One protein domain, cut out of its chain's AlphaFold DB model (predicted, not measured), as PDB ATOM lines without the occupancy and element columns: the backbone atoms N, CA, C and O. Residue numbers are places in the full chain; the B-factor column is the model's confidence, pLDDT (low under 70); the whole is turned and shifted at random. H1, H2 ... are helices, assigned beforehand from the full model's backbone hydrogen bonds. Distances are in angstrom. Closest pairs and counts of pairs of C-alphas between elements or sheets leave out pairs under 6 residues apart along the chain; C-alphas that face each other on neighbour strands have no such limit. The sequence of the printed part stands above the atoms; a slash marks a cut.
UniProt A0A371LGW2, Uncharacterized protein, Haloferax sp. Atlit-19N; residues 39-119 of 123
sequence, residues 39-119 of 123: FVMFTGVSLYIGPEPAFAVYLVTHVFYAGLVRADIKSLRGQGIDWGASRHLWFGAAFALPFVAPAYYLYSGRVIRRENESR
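Overview. This is residues 39 to 119 of the 123 residues of an uncharacterized protein of Haloferax sp. Atlit-19N (UniProt A0A371LGW2). One long helix, H2, is the spine of a loose rod: H1 folds back beside its first residues, H3 runs back beside its later part, and H4 sets out near the middle of H2 and runs on to the far end of the rod. H1 and H4 are apart, and H4 meets H2 and H3 with its first residues alone. The printed part has 81 residues with four named helices, in the order H1, H2, H3, H4, and no named strand; the class is all helix. The whole is loose, with a radius of gyration of the C-alphas of 15.3 A, and it spans 51 by 19 by 15 A.

Arrangement. The hub is H2, residues 51 to 77, which touches H1, residues 39 to 48, H3, residues 86 to 96, and H4, residues 100 to 118. H2 and H3 form a helical hairpin and touch at a shallow tilt of 12 degrees, opposite ways; their closest C-alphas, those of Ala 66 and Ala 94, are 4.8 A apart. H1 and H2 form another, at a shallow tilt of 4 degrees; H2 touches H1 with residues 51 to 58 alone, and the closest C-alphas, of Ser 46 and Ala 54, are 5.0 A apart. H3 and H4 form a third, at a shallow tilt of 17 degrees; H4 touches H3 with residues 100 to 104 alone, and the closest C-alphas, of Ala 94 and Val 100, are 5.7 A apart. H2 and H4 only just touch, with 3 pairs of C-alphas within 8 A, the closest being those of Tyr 65 and Ala 101 at 6.4 A; they run the same way at a shallow tilt of 11 degrees. H2, H3 and H4 make an up and down bundle, each helix running against the one before it in the chain. H1 is apart from H3 and from H4. In H1, H2 and H4 every O i to N i+4 pair is within hydrogen-bond range; in H3 it is 5 of 7.

Along the chain. H2, 27 residues, is 38.4 A long, from C-alpha 51 at (173.541, 229.610, 251.156) to C-alpha 77. H4, 19 residues, is 26.4 A long and ends with C-alpha 118 at (167.980, 274.028, 235.141). H3, 11 residues, is 15.4 A long. H1, 10 residues, is 14.2 A long and begins with C-alpha 39 at (178.134, 241.029, 244.272).

Size, cuts and confidence. The C-alphas farthest apart, of Ile 49 and Arg 119, are 51.3 A apart. The printed part has no cut. The links H1 to H2 and H3 to H4 are tight, and H2 to H3, with 8 residues between, is short. The mean pLDDT of the printed part is 88.5, and no printed residue is under 70.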
ATOM      1  N   PHE A  39     178.464 242.056 245.260       93.31
ATOM      2  CA  PHE A  39     178.134 241.029 244.272       93.31
ATOM      3  C   PHE A  39     179.184 239.911 244.231       93.31
ATOM      4  O   PHE A  39     178.833 238.741 244.361       93.31
ATOM      5  N   VAL A  40     180.472 240.258 244.130       95.75
ATOM      6  CA  VAL A  40     181.573 239.277 244.101       95.75
ATOM      7  C   VAL A  40     181.614 238.448 245.384       95.75
ATOM      8  O   VAL A  40     181.726 237.224 245.314       95.75
ATOM      9  N   MET A  41     181.475 239.089 246.549       93.50
ATOM     10  CA  MET A  41     181.446 238.400 247.844       93.50
ATOM     11  C   MET A  41     180.256 237.445 247.941       93.50
ATOM     12  O   MET A  41     180.432 236.289 248.321       93.50
ATOM     13  N   PHE A  42     179.056 237.897 247.563       92.38
ATOM     14  CA  PHE A  42     177.856 237.060 247.576       92.38
ATOM     15  C   PHE A  42     178.011 235.844 246.658       92.38
ATOM     16  O   PHE A  42     177.793 234.716 247.095       92.38
ATOM     17  N   THR A  43     178.438 236.056 245.410       93.38
ATOM     18  CA  THR A  43     178.640 234.975 244.440       93.38
ATOM     19  C   THR A  43     179.709 233.994 244.911       93.38
ATOM     20  O   THR A  43     179.469 232.792 244.896       93.38
ATOM     21  N   GLY A  44     180.861 234.478 245.382       94.75
ATOM     22  CA  GLY A  44     181.931 233.616 245.885       94.75
ATOM     23  C   GLY A  44     181.481 232.771 247.077       94.75
ATOM     24  O   GLY A  44     181.616 231.551 247.064       94.75
ATOM     25  N   VAL A  45     180.869 233.392 248.085       93.75
ATOM     26  CA  VAL A  45     180.390 232.669 249.273       93.75
ATOM     27  C   VAL A  45     179.281 231.678 248.913       93.75
ATOM     28  O   VAL A  45     179.301 230.542 249.388       93.75
ATOM     29  N   SER A  46     178.359 232.063 248.027       92.38
ATOM     30  CA  SER A  46     177.277 231.183 247.578       92.38
ATOM     31  C   SER A  46     177.789 229.964 246.813       92.38
ATOM     32  O   SER A  46     177.178 228.905 246.920       92.38
ATOM     33  N   LEU A  47     178.865 230.107 246.032       94.69
ATOM     34  CA  LEU A  47     179.418 229.013 245.231       94.69
ATOM     35  C   LEU A  47     180.308 228.070 246.050       94.69
ATOM     36  O   LEU A  47     180.299 226.871 245.793       94.69
ATOM     37  N   TYR A  48     181.075 228.599 247.010       95.50
ATOM     38  CA  TYR A  48     182.140 227.835 247.676       95.50
ATOM     39  C   TYR A  48     181.861 227.467 249.138       95.50
ATOM     40  O   TYR A  48     182.521 226.571 249.658       95.50
ATOM     41  N   ILE A  49     180.928 228.143 249.816       92.81
ATOM     42  CA  ILE A  49     180.669 227.936 251.254       92.81
ATOM     43  C   ILE A  49     179.224 227.488 251.492       92.81
ATOM     44  O   ILE A  49     178.985 226.584 252.288       92.81
ATOM     45  N   GLY A  50     178.265 228.092 250.789       90.19
ATOM     46  CA  GLY A  50     176.857 227.706 250.845       90.19
ATOM     47  C   GLY A  50     175.899 228.876 251.096       90.19
ATOM     48  O   GLY A  50     176.315 230.034 251.196       90.19
ATOM     49  N   PRO A  51     174.589 228.590 251.186       89.44
ATOM     50  CA  PRO A  51     173.541 229.610 251.156       89.44
ATOM     51  C   PRO A  51     173.422 230.431 252.448       89.44
ATOM     52  O   PRO A  51     173.160 231.630 252.380       89.44
ATOM     53  N   GLU A  52     173.638 229.832 253.621       92.19
ATOM     54  CA  GLU A  52     173.545 230.530 254.914       92.19
ATOM     55  C   GLU A  52     174.539 231.702 255.047       92.19
ATOM     56  O   GLU A  52     174.106 232.832 255.297       92.19
ATOM     57  N   PRO A  53     175.857 231.516 254.822       90.50
ATOM     58  CA  PRO A  53     176.799 232.630 254.870       90.50
ATOM     59  C   PRO A  53     176.586 233.616 253.713       90.50
ATOM     60  O   PRO A  53     176.793 234.817 253.891       90.50
ATOM     61  N   ALA A  54     176.113 233.154 252.549       90.50
ATOM     62  CA  ALA A  54     175.773 234.041 251.437       90.50
ATOM     63  C   ALA A  54     174.614 234.979 251.809       90.50
ATOM     64  O   ALA A  54     174.646 236.166 251.484       90.50
ATOM     65  N   PHE A  55     173.630 234.487 252.563       91.38
ATOM     66  CA  PHE A  55     172.539 235.308 253.075       91.38
ATOM     67  C   PHE A  55     173.024 236.370 254.074       91.38
ATOM     68  O   PHE A  55     172.591 237.522 254.007       91.38
ATOM     69  N   ALA A  56     173.980 236.040 254.948       93.19
ATOM     70  CA  ALA A  56     174.595 237.030 255.833       93.19
ATOM     71  C   ALA A  56     175.321 238.135 255.039       93.19
ATOM     72  O   ALA A  56     175.118 239.324 255.302       93.19
ATOM     73  N   VAL A  57     176.101 237.758 254.018       91.69
ATOM     74  CA  VAL A  57     176.746 238.713 253.101       91.69
ATOM     75  C   VAL A  57     175.705 239.582 252.402       91.69
ATOM     76  O   VAL A  57     175.870 240.802 252.351       91.69
ATOM     77  N   TYR A  58     174.621 238.983 251.905       90.81
ATOM     78  CA  TYR A  58     173.515 239.698 251.274       90.81
ATOM     79  C   TYR A  58     172.931 240.765 252.206       90.81
ATOM     80  O   TYR A  58     172.846 241.933 251.813       90.81
ATOM     81  N   LEU A  59     172.594 240.402 253.448       92.88
ATOM     82  CA  LEU A  59     172.015 241.326 254.426       92.88
ATOM     83  C   LEU A  59     172.961 242.483 254.756       92.88
ATOM     84  O   LEU A  59     172.560 243.645 254.671       92.88
ATOM     85  N   VAL A  60     174.220 242.182 255.084       92.69
ATOM     86  CA  VAL A  60     175.226 243.208 255.408       92.69
ATOM     87  C   VAL A  60     175.395 244.164 254.230       92.69
ATOM     88  O   VAL A  60     175.360 245.383 254.397       92.69
ATOM     89  N   THR A  61     175.491 243.615 253.025       91.19
ATOM     90  CA  THR A  61     175.643 244.385 251.792       91.19
ATOM     91  C   THR A  61     174.461 245.340 251.565       91.19
ATOM     92  O   THR A  61     174.672 246.511 251.249       91.19
ATOM     93  N   HIS A  62     173.221 244.899 251.810       91.38
ATOM     94  CA  HIS A  62     172.029 245.750 251.674       91.38
ATOM     95  C   HIS A  62     171.974 246.867 252.725       91.38
ATOM     96  O   HIS A  62     171.600 247.996 252.402       91.38
ATOM     97  N   VAL A  63     172.431 246.609 253.956       92.94
ATOM     98  CA  VAL A  63     172.577 247.663 254.977       92.94
ATOM     99  C   VAL A  63     173.575 248.731 254.514       92.94
ATOM    100  O   VAL A  63     173.293 249.929 254.620       92.94
ATOM    101  N   PHE A  64     174.714 248.319 253.949       90.56
ATOM    102  CA  PHE A  64     175.695 249.248 253.383       90.56
ATOM    103  C   PHE A  64     175.117 250.059 252.216       90.56
ATOM    104  O   PHE A  64     175.285 251.283 252.184       90.56
ATOM    105  N   TYR A  65     174.388 249.423 251.294       89.62
ATOM    106  CA  TYR A  65     173.713 250.127 250.199       89.62
ATOM    107  C   TYR A  65     172.707 251.153 250.715       89.62
ATOM    108  O   TYR A  65     172.730 252.302 250.273       89.62
ATOM    109  N   ALA A  66     171.872 250.783 251.688       90.75
ATOM    110  CA  ALA A  66     170.910 251.696 252.296       90.75
ATOM    111  C   ALA A  66     171.601 252.898 252.958       90.75
ATOM    112  O   ALA A  66     171.155 254.040 252.801       90.75
ATOM    113  N   GLY A  67     172.722 252.661 253.646       91.19
ATOM    114  CA  GLY A  67     173.561 253.709 254.227       91.19
ATOM    115  C   GLY A  67     174.109 254.682 253.179       91.19
ATOM    116  O   GLY A  67     173.955 255.896 253.333       91.19
ATOM    117  N   LEU A  68     174.688 254.166 252.091       89.50
ATOM    118  CA  LEU A  68     175.230 254.982 250.998       89.50
ATOM    119  C   LEU A  68     174.150 255.781 250.276       89.50
ATOM    120  O   LEU A  68     174.322 256.980 250.068       89.50
ATOM    121  N   VAL A  69     173.030 255.141 249.931       89.44
ATOM    122  CA  VAL A  69     171.886 255.801 249.288       89.44
ATOM    123  C   VAL A  69     171.381 256.936 250.175       89.44
ATOM    124  O   VAL A  69     171.220 258.065 249.716       89.44
ATOM    125  N   ARG A  70     171.210 256.685 251.478       90.12
ATOM    126  CA  ARG A  70     170.787 257.719 252.431       90.12
ATOM    127  C   ARG A  70     171.794 258.868 252.527       90.12
ATOM    128  O   ARG A  70     171.378 260.028 252.578       90.12
ATOM    129  N   ALA A  71     173.092 258.569 252.578       89.56
ATOM    130  CA  ALA A  71     174.148 259.576 252.645       89.56
ATOM    131  C   ALA A  71     174.211 260.430 251.369       89.56
ATOM    132  O   ALA A  71     174.316 261.656 251.459       89.56
ATOM    133  N   ASP A  72     174.078 259.809 250.197       88.44
ATOM    134  CA  ASP A  72     174.073 260.498 248.907       88.44
ATOM    135  C   ASP A  72     172.846 261.405 248.761       88.44
ATOM    136  O   ASP A  72     173.004 262.599 248.505       88.44
ATOM    137  N   ILE A  73     171.642 260.911 249.078       88.88
ATOM    138  CA  ILE A  73     170.421 261.735 249.109       88.88
ATOM    139  C   ILE A  73     170.591 262.917 250.070       88.88
ATOM    140  O   ILE A  73     170.246 264.050 249.731       88.88
ATOM    141  N   LYS A  74     171.133 262.690 251.275       89.31
ATOM    142  CA  LYS A  74     171.378 263.769 252.247       89.31
ATOM    143  C   LYS A  74     172.350 264.810 251.686       89.31
ATOM    144  O   LYS A  74     172.109 266.006 251.846       89.31
ATOM    145  N   SER A  75     173.407 264.367 251.008       87.50
ATOM    146  CA  SER A  75     174.383 265.241 250.354       87.50
ATOM    147  C   SER A  75     173.763 266.053 249.214       87.50
ATOM    148  O   SER A  75     174.089 267.227 249.062       87.50
ATOM    149  N   LEU A  76     172.879 265.459 248.411       87.00
ATOM    150  CA  LEU A  76     172.201 266.137 247.299       87.00
ATOM    151  C   LEU A  76     171.147 267.134 247.793       87.00
ATOM    152  O   LEU A  76     171.080 268.259 247.298       87.00
ATOM    153  N   ARG A  77     170.394 266.788 248.841       87.75
ATOM    154  CA  ARG A  77     169.484 267.731 249.514       87.75
ATOM    155  C   ARG A  77     170.228 268.917 250.115       87.75
ATOM    156  O   ARG A  77     169.769 270.048 250.015       87.75
ATOM    157  N   GLY A  78     171.411 268.671 250.678       83.50
ATOM    158  CA  GLY A  78     172.329 269.718 251.122       83.50
ATOM    159  C   GLY A  78     172.894 270.588 249.992       83.50
ATOM    160  O   GLY A  78     173.649 271.503 250.284       83.50
ATOM    161  N   GLN A  79     172.560 270.325 248.726       82.81
ATOM    162  CA  GLN A  79     172.887 271.155 247.555       82.81
ATOM    163  C   GLN A  79     171.639 271.826 246.950       82.81
ATOM    164  O   GLN A  79     171.728 272.459 245.900       82.81
ATOM    165  N   GLY A  80     170.479 271.699 247.604       80.88
ATOM    166  CA  GLY A  80     169.214 272.283 247.155       80.88
ATOM    167  C   GLY A  80     168.380 271.391 246.232       80.88
ATOM    168  O   GLY A  80     167.333 271.842 245.785       80.88
ATOM    169  N   ILE A  81     168.790 270.141 245.970       83.81
ATOM    170  CA  ILE A  81     167.984 269.196 245.178       83.81
ATOM    171  C   ILE A  81     166.842 268.658 246.037       83.81
ATOM    172  O   ILE A  81     167.085 267.996 247.055       83.81
ATOM    173  N   ASP A  82     165.601 268.871 245.603       81.56
ATOM    174  CA  ASP A  82     164.450 268.234 246.234       81.56
ATOM    175  C   ASP A  82     164.269 266.794 245.735       81.56
ATOM    176  O   ASP A  82     164.217 266.508 244.542       81.56
ATOM    177  N   TRP A  83     164.180 265.871 246.689       79.06
ATOM    178  CA  TRP A  83     163.949 264.445 246.452       79.06
ATOM    179  C   TRP A  83     162.516 264.024 246.814       79.06
ATOM    180  O   TRP A  83     162.131 262.880 246.547       79.06
ATOM    181  N   GLY A  84     161.717 264.897 247.440       82.12
ATOM    182  CA  GLY A  84     160.335 264.603 247.825       82.12
ATOM    183  C   GLY A  84     160.176 263.282 248.596       82.12
ATOM    184  O   GLY A  84     161.011 262.920 249.435       82.12
ATOM    185  N   ALA A  85     159.104 262.542 248.291       79.94
ATOM    186  CA  ALA A  85     158.816 261.221 248.863       79.94
ATOM    187  C   ALA A  85     159.719 260.099 248.312       79.94
ATOM    188  O   ALA A  85     159.911 259.080 248.979       79.94
ATOM    189  N   SER A  86     160.332 260.298 247.137       83.88
ATOM    190  CA  SER A  86     161.173 259.284 246.485       83.88
ATOM    191  C   SER A  86     162.356 258.849 247.356       83.88
ATOM    192  O   SER A  86     162.790 257.703 247.279       83.88
ATOM    193  N   ARG A  87     162.826 259.715 248.264       82.31
ATOM    194  CA  ARG A  87     163.909 259.399 249.208       82.31
ATOM    195  C   ARG A  87     163.633 258.162 250.064       82.31
ATOM    196  O   ARG A  87     164.537 257.374 250.318       82.31
ATOM    197  N   HIS A  88     162.390 258.019 250.520       84.69
ATOM    198  CA  HIS A  88     161.992 256.945 251.426       84.69
ATOM    199  C   HIS A  88     161.787 255.651 250.652       84.69
ATOM    200  O   HIS A  88     162.137 254.587 251.148       84.69
ATOM    201  N   LEU A  89     161.314 255.760 249.406       89.56
ATOM    202  CA  LEU A  89     161.224 254.636 248.477       89.56
ATOM    203  C   LEU A  89     162.610 254.088 248.140       89.56
ATOM    204  O   LEU A  89     162.818 252.887 248.258       89.56
ATOM    205  N   TRP A  90     163.577 254.946 247.800       90.31
ATOM    206  CA  TRP A  90     164.950 254.511 247.521       90.31
ATOM    207  C   TRP A  90     165.629 253.894 248.743       90.31
ATOM    208  O   TRP A  90     166.315 252.884 248.613       90.31
ATOM    209  N   PHE A  91     165.407 254.460 249.931       86.62
ATOM    210  CA  PHE A  91     165.935 253.902 251.173       86.62
ATOM    211  C   PHE A  91     165.289 252.557 251.537       86.62
ATOM    212  O   PHE A  91     166.000 251.624 251.886       86.62
ATOM    213  N   GLY A  92     163.965 252.426 251.419       85.88
ATOM    214  CA  GLY A  92     163.262 251.166 251.685       85.88
ATOM    215  C   GLY A  92     163.614 250.080 250.669       85.88
ATOM    216  O   GLY A  92     163.947 248.958 251.046       85.88
ATOM    217  N   ALA A  93     163.641 250.433 249.382       88.12
ATOM    218  CA  ALA A  93     164.065 249.538 248.311       88.12
ATOM    219  C   ALA A  93     165.504 249.043 248.508       88.12
ATOM    220  O   ALA A  93     165.808 247.923 248.104       88.12
ATOM    221  N   ALA A  94     166.365 249.834 249.164       88.31
ATOM    222  CA  ALA A  94     167.748 249.459 249.437       88.31
ATOM    223  C   ALA A  94     167.900 248.210 250.314       88.31
ATOM    224  O   ALA A  94     168.931 247.549 250.239       88.31
ATOM    225  N   PHE A  95     166.876 247.866 251.099       85.88
ATOM    226  CA  PHE A  95     166.857 246.657 251.926       85.88
ATOM    227  C   PHE A  95     166.251 245.442 251.222       85.88
ATOM    228  O   PHE A  95     166.556 244.314 251.594       85.88
ATOM    229  N   ALA A  96     165.383 245.662 250.235       83.94
ATOM    230  CA  ALA A  96     164.556 244.605 249.657       83.94
ATOM    231  C   ALA A  96     164.986 244.188 248.247       83.94
ATOM    232  O   ALA A  96     164.783 243.037 247.869       83.94
ATOM    233  N   LEU A  97     165.532 245.114 247.452       87.00
ATOM    234  CA  LEU A  97     165.742 244.902 246.023       87.00
ATOM    235  C   LEU A  97     167.236 244.802 245.672       87.00
ATOM    236  O   LEU A  97     167.962 245.783 245.827       87.00
ATOM    237  N   PRO A  98     167.691 243.697 245.057       80.44
ATOM    238  CA  PRO A  98     169.108 243.473 244.759       80.44
ATOM    239  C   PRO A  98     169.691 244.429 243.706       80.44
ATOM    240  O   PRO A  98     170.904 244.606 243.627       80.44
ATOM    241  N   PHE A  99     168.848 245.075 242.897       86.75
ATOM    242  CA  PHE A  99     169.269 245.993 241.826       86.75
ATOM    243  C   PHE A  99     169.016 247.469 242.148       86.75
ATOM    244  O   PHE A  99     169.161 248.341 241.288       86.75
ATOM    245  N   VAL A 100     168.661 247.774 243.396       88.56
ATOM    246  CA  VAL A 100     168.355 249.141 243.826       88.56
ATOM    247  C   VAL A 100     169.544 250.091 243.708       88.56
ATOM    248  O   VAL A 100     169.364 251.209 243.240       88.56
ATOM    249  N   ALA A 101     170.756 249.675 244.084       87.56
ATOM    250  CA  ALA A 101     171.941 250.530 244.044       87.56
ATOM    251  C   ALA A 101     172.312 250.945 242.601       87.56
ATOM    252  O   ALA A 101     172.468 252.147 242.360       87.56
ATOM    253  N   PRO A 102     172.360 250.025 241.614       88.75
ATOM    254  CA  PRO A 102     172.513 250.387 240.204       88.75
ATOM    255  C   PRO A 102     171.384 251.287 239.686       88.75
ATOM    256  O   PRO A 102     171.646 252.311 239.049       88.75
ATOM    257  N   ALA A 103     170.126 250.954 239.995       91.06
ATOM    258  CA  ALA A 103     168.980 251.755 239.571       91.06
ATOM    259  C   ALA A 103     169.032 253.180 240.153       91.06
ATOM    260  O   ALA A 103     168.817 254.160 239.433       91.06
ATOM    261  N   TYR A 104     169.397 253.305 241.430       91.31
ATOM    262  CA  TYR A 104     169.604 254.576 242.114       91.31
ATOM    263  C   TYR A 104     170.748 255.373 241.480       91.31
ATOM    264  O   TYR A 104     170.607 256.575 241.254       91.31
ATOM    265  N   TYR A 105     171.872 254.735 241.141       89.94
ATOM    266  CA  TYR A 105     173.015 255.400 240.502       89.94
ATOM    267  C   TYR A 105     172.635 256.056 239.161       89.94
ATOM    268  O   TYR A 105     173.044 257.190 238.874       89.94
ATOM    269  N   LEU A 106     171.819 255.370 238.355       90.81
ATOM    270  CA  LEU A 106     171.303 255.894 237.088       90.81
ATOM    271  C   LEU A 106     170.249 256.987 237.306       90.81
ATOM    272  O   LEU A 106     170.258 258.010 236.617       90.81
ATOM    273  N   TYR A 107     169.336 256.785 238.258       90.38
ATOM    274  CA  TYR A 107     168.288 257.754 238.580       90.38
ATOM    275  C   TYR A 107     168.866 259.066 239.123       90.38
ATOM    276  O   TYR A 107     168.599 260.128 238.563       90.38
ATOM    277  N   SER A 108     169.716 258.991 240.150       88.50
ATOM    278  CA  SER A 108     170.398 260.150 240.741       88.50
ATOM    279  C   SER A 108     171.201 260.933 239.703       88.50
ATOM    280  O   SER A 108     171.197 262.157 239.732       88.50
ATOM    281  N   GLY A 109     171.824 260.254 238.733       87.25
ATOM    282  CA  GLY A 109     172.523 260.909 237.625       87.25
ATOM    283  C   GLY A 109     171.616 261.766 236.756       87.25
ATOM    284  O   GLY A 109     171.963 262.901 236.443       87.25
ATOM    285  N   ARG A 110     170.435 261.247 236.407       87.94
ATOM    286  CA  ARG A 110     169.434 262.006 235.646       87.94
ATOM    287  C   ARG A 110     168.911 263.202 236.436       87.94
ATOM    288  O   ARG A 110     168.714 264.256 235.847       87.94
ATOM    289  N   VAL A 111     168.710 263.048 237.745       87.81
ATOM    290  CA  VAL A 111     168.283 264.148 238.625       87.81
ATOM    291  C   VAL A 111     169.354 265.233 238.702       87.81
ATOM    292  O   VAL A 111     169.042 266.396 238.489       87.81
ATOM    293  N   ILE A 112     170.615 264.858 238.936       87.06
ATOM    294  CA  ILE A 112     171.738 265.805 238.997       87.06
ATOM    295  C   ILE A 112     171.901 266.544 237.668       87.06
ATOM    296  O   ILE A 112     172.086 267.754 237.674       87.06
ATOM    297  N   ARG A 113     171.818 265.834 236.538       86.31
ATOM    298  CA  ARG A 113     171.951 266.459 235.219       86.31
ATOM    299  C   ARG A 113     170.835 267.470 234.967       86.31
ATOM    300  O   ARG A 113     171.136 268.609 234.663       86.31
ATOM    301  N   ARG A 114     169.576 267.089 235.207       86.25
ATOM    302  CA  ARG A 114     168.422 268.000 235.088       86.25
ATOM    303  C   ARG A 114     168.530 269.218 236.003       86.25
ATOM    304  O   ARG A 114     168.094 270.299 235.635       86.25
ATOM    305  N   GLU A 115     169.078 269.035 237.201       85.69
ATOM    306  CA  GLU A 115     169.313 270.142 238.126       85.69
ATOM    307  C   GLU A 115     170.430 271.076 237.633       85.69
ATOM    308  O   GLU A 115     170.336 272.283 237.807       85.69
ATOM    309  N   ASN A 116     171.490 270.551 237.017       85.06
ATOM    310  CA  ASN A 116     172.554 271.387 236.454       85.06
ATOM    311  C   ASN A 116     172.086 272.123 235.186       85.06
ATOM    312  O   ASN A 116     172.324 273.328 235.080       85.06
ATOM    313  N   GLU A 117     171.332 271.436 234.319       84.31
ATOM    314  CA  GLU A 117     170.632 272.004 233.157       84.31
ATOM    315  C   GLU A 117     169.729 273.176 233.604       84.31
ATOM    316  O   GLU A 117     169.819 274.281 233.075       84.31
ATOM    317  N   SER A 118     168.900 272.986 234.644       81.31
ATOM    318  CA  SER A 118     167.980 274.028 235.141       81.31
ATOM    319  C   SER A 118     168.682 275.238 235.765       81.31
ATOM    320  O   SER A 118     168.110 276.329 235.830       81.31
ATOM    321  N   ARG A 119     169.926 275.061 236.216       79.81
ATOM    322  CA  ARG A 119     170.770 276.131 236.758       79.81
ATOM    323  C   ARG A 119     171.545 276.882 235.667       79.81
ATOM    324  O   ARG A 119     172.257 277.819 236.019       79.81
TER     325      ARG A 119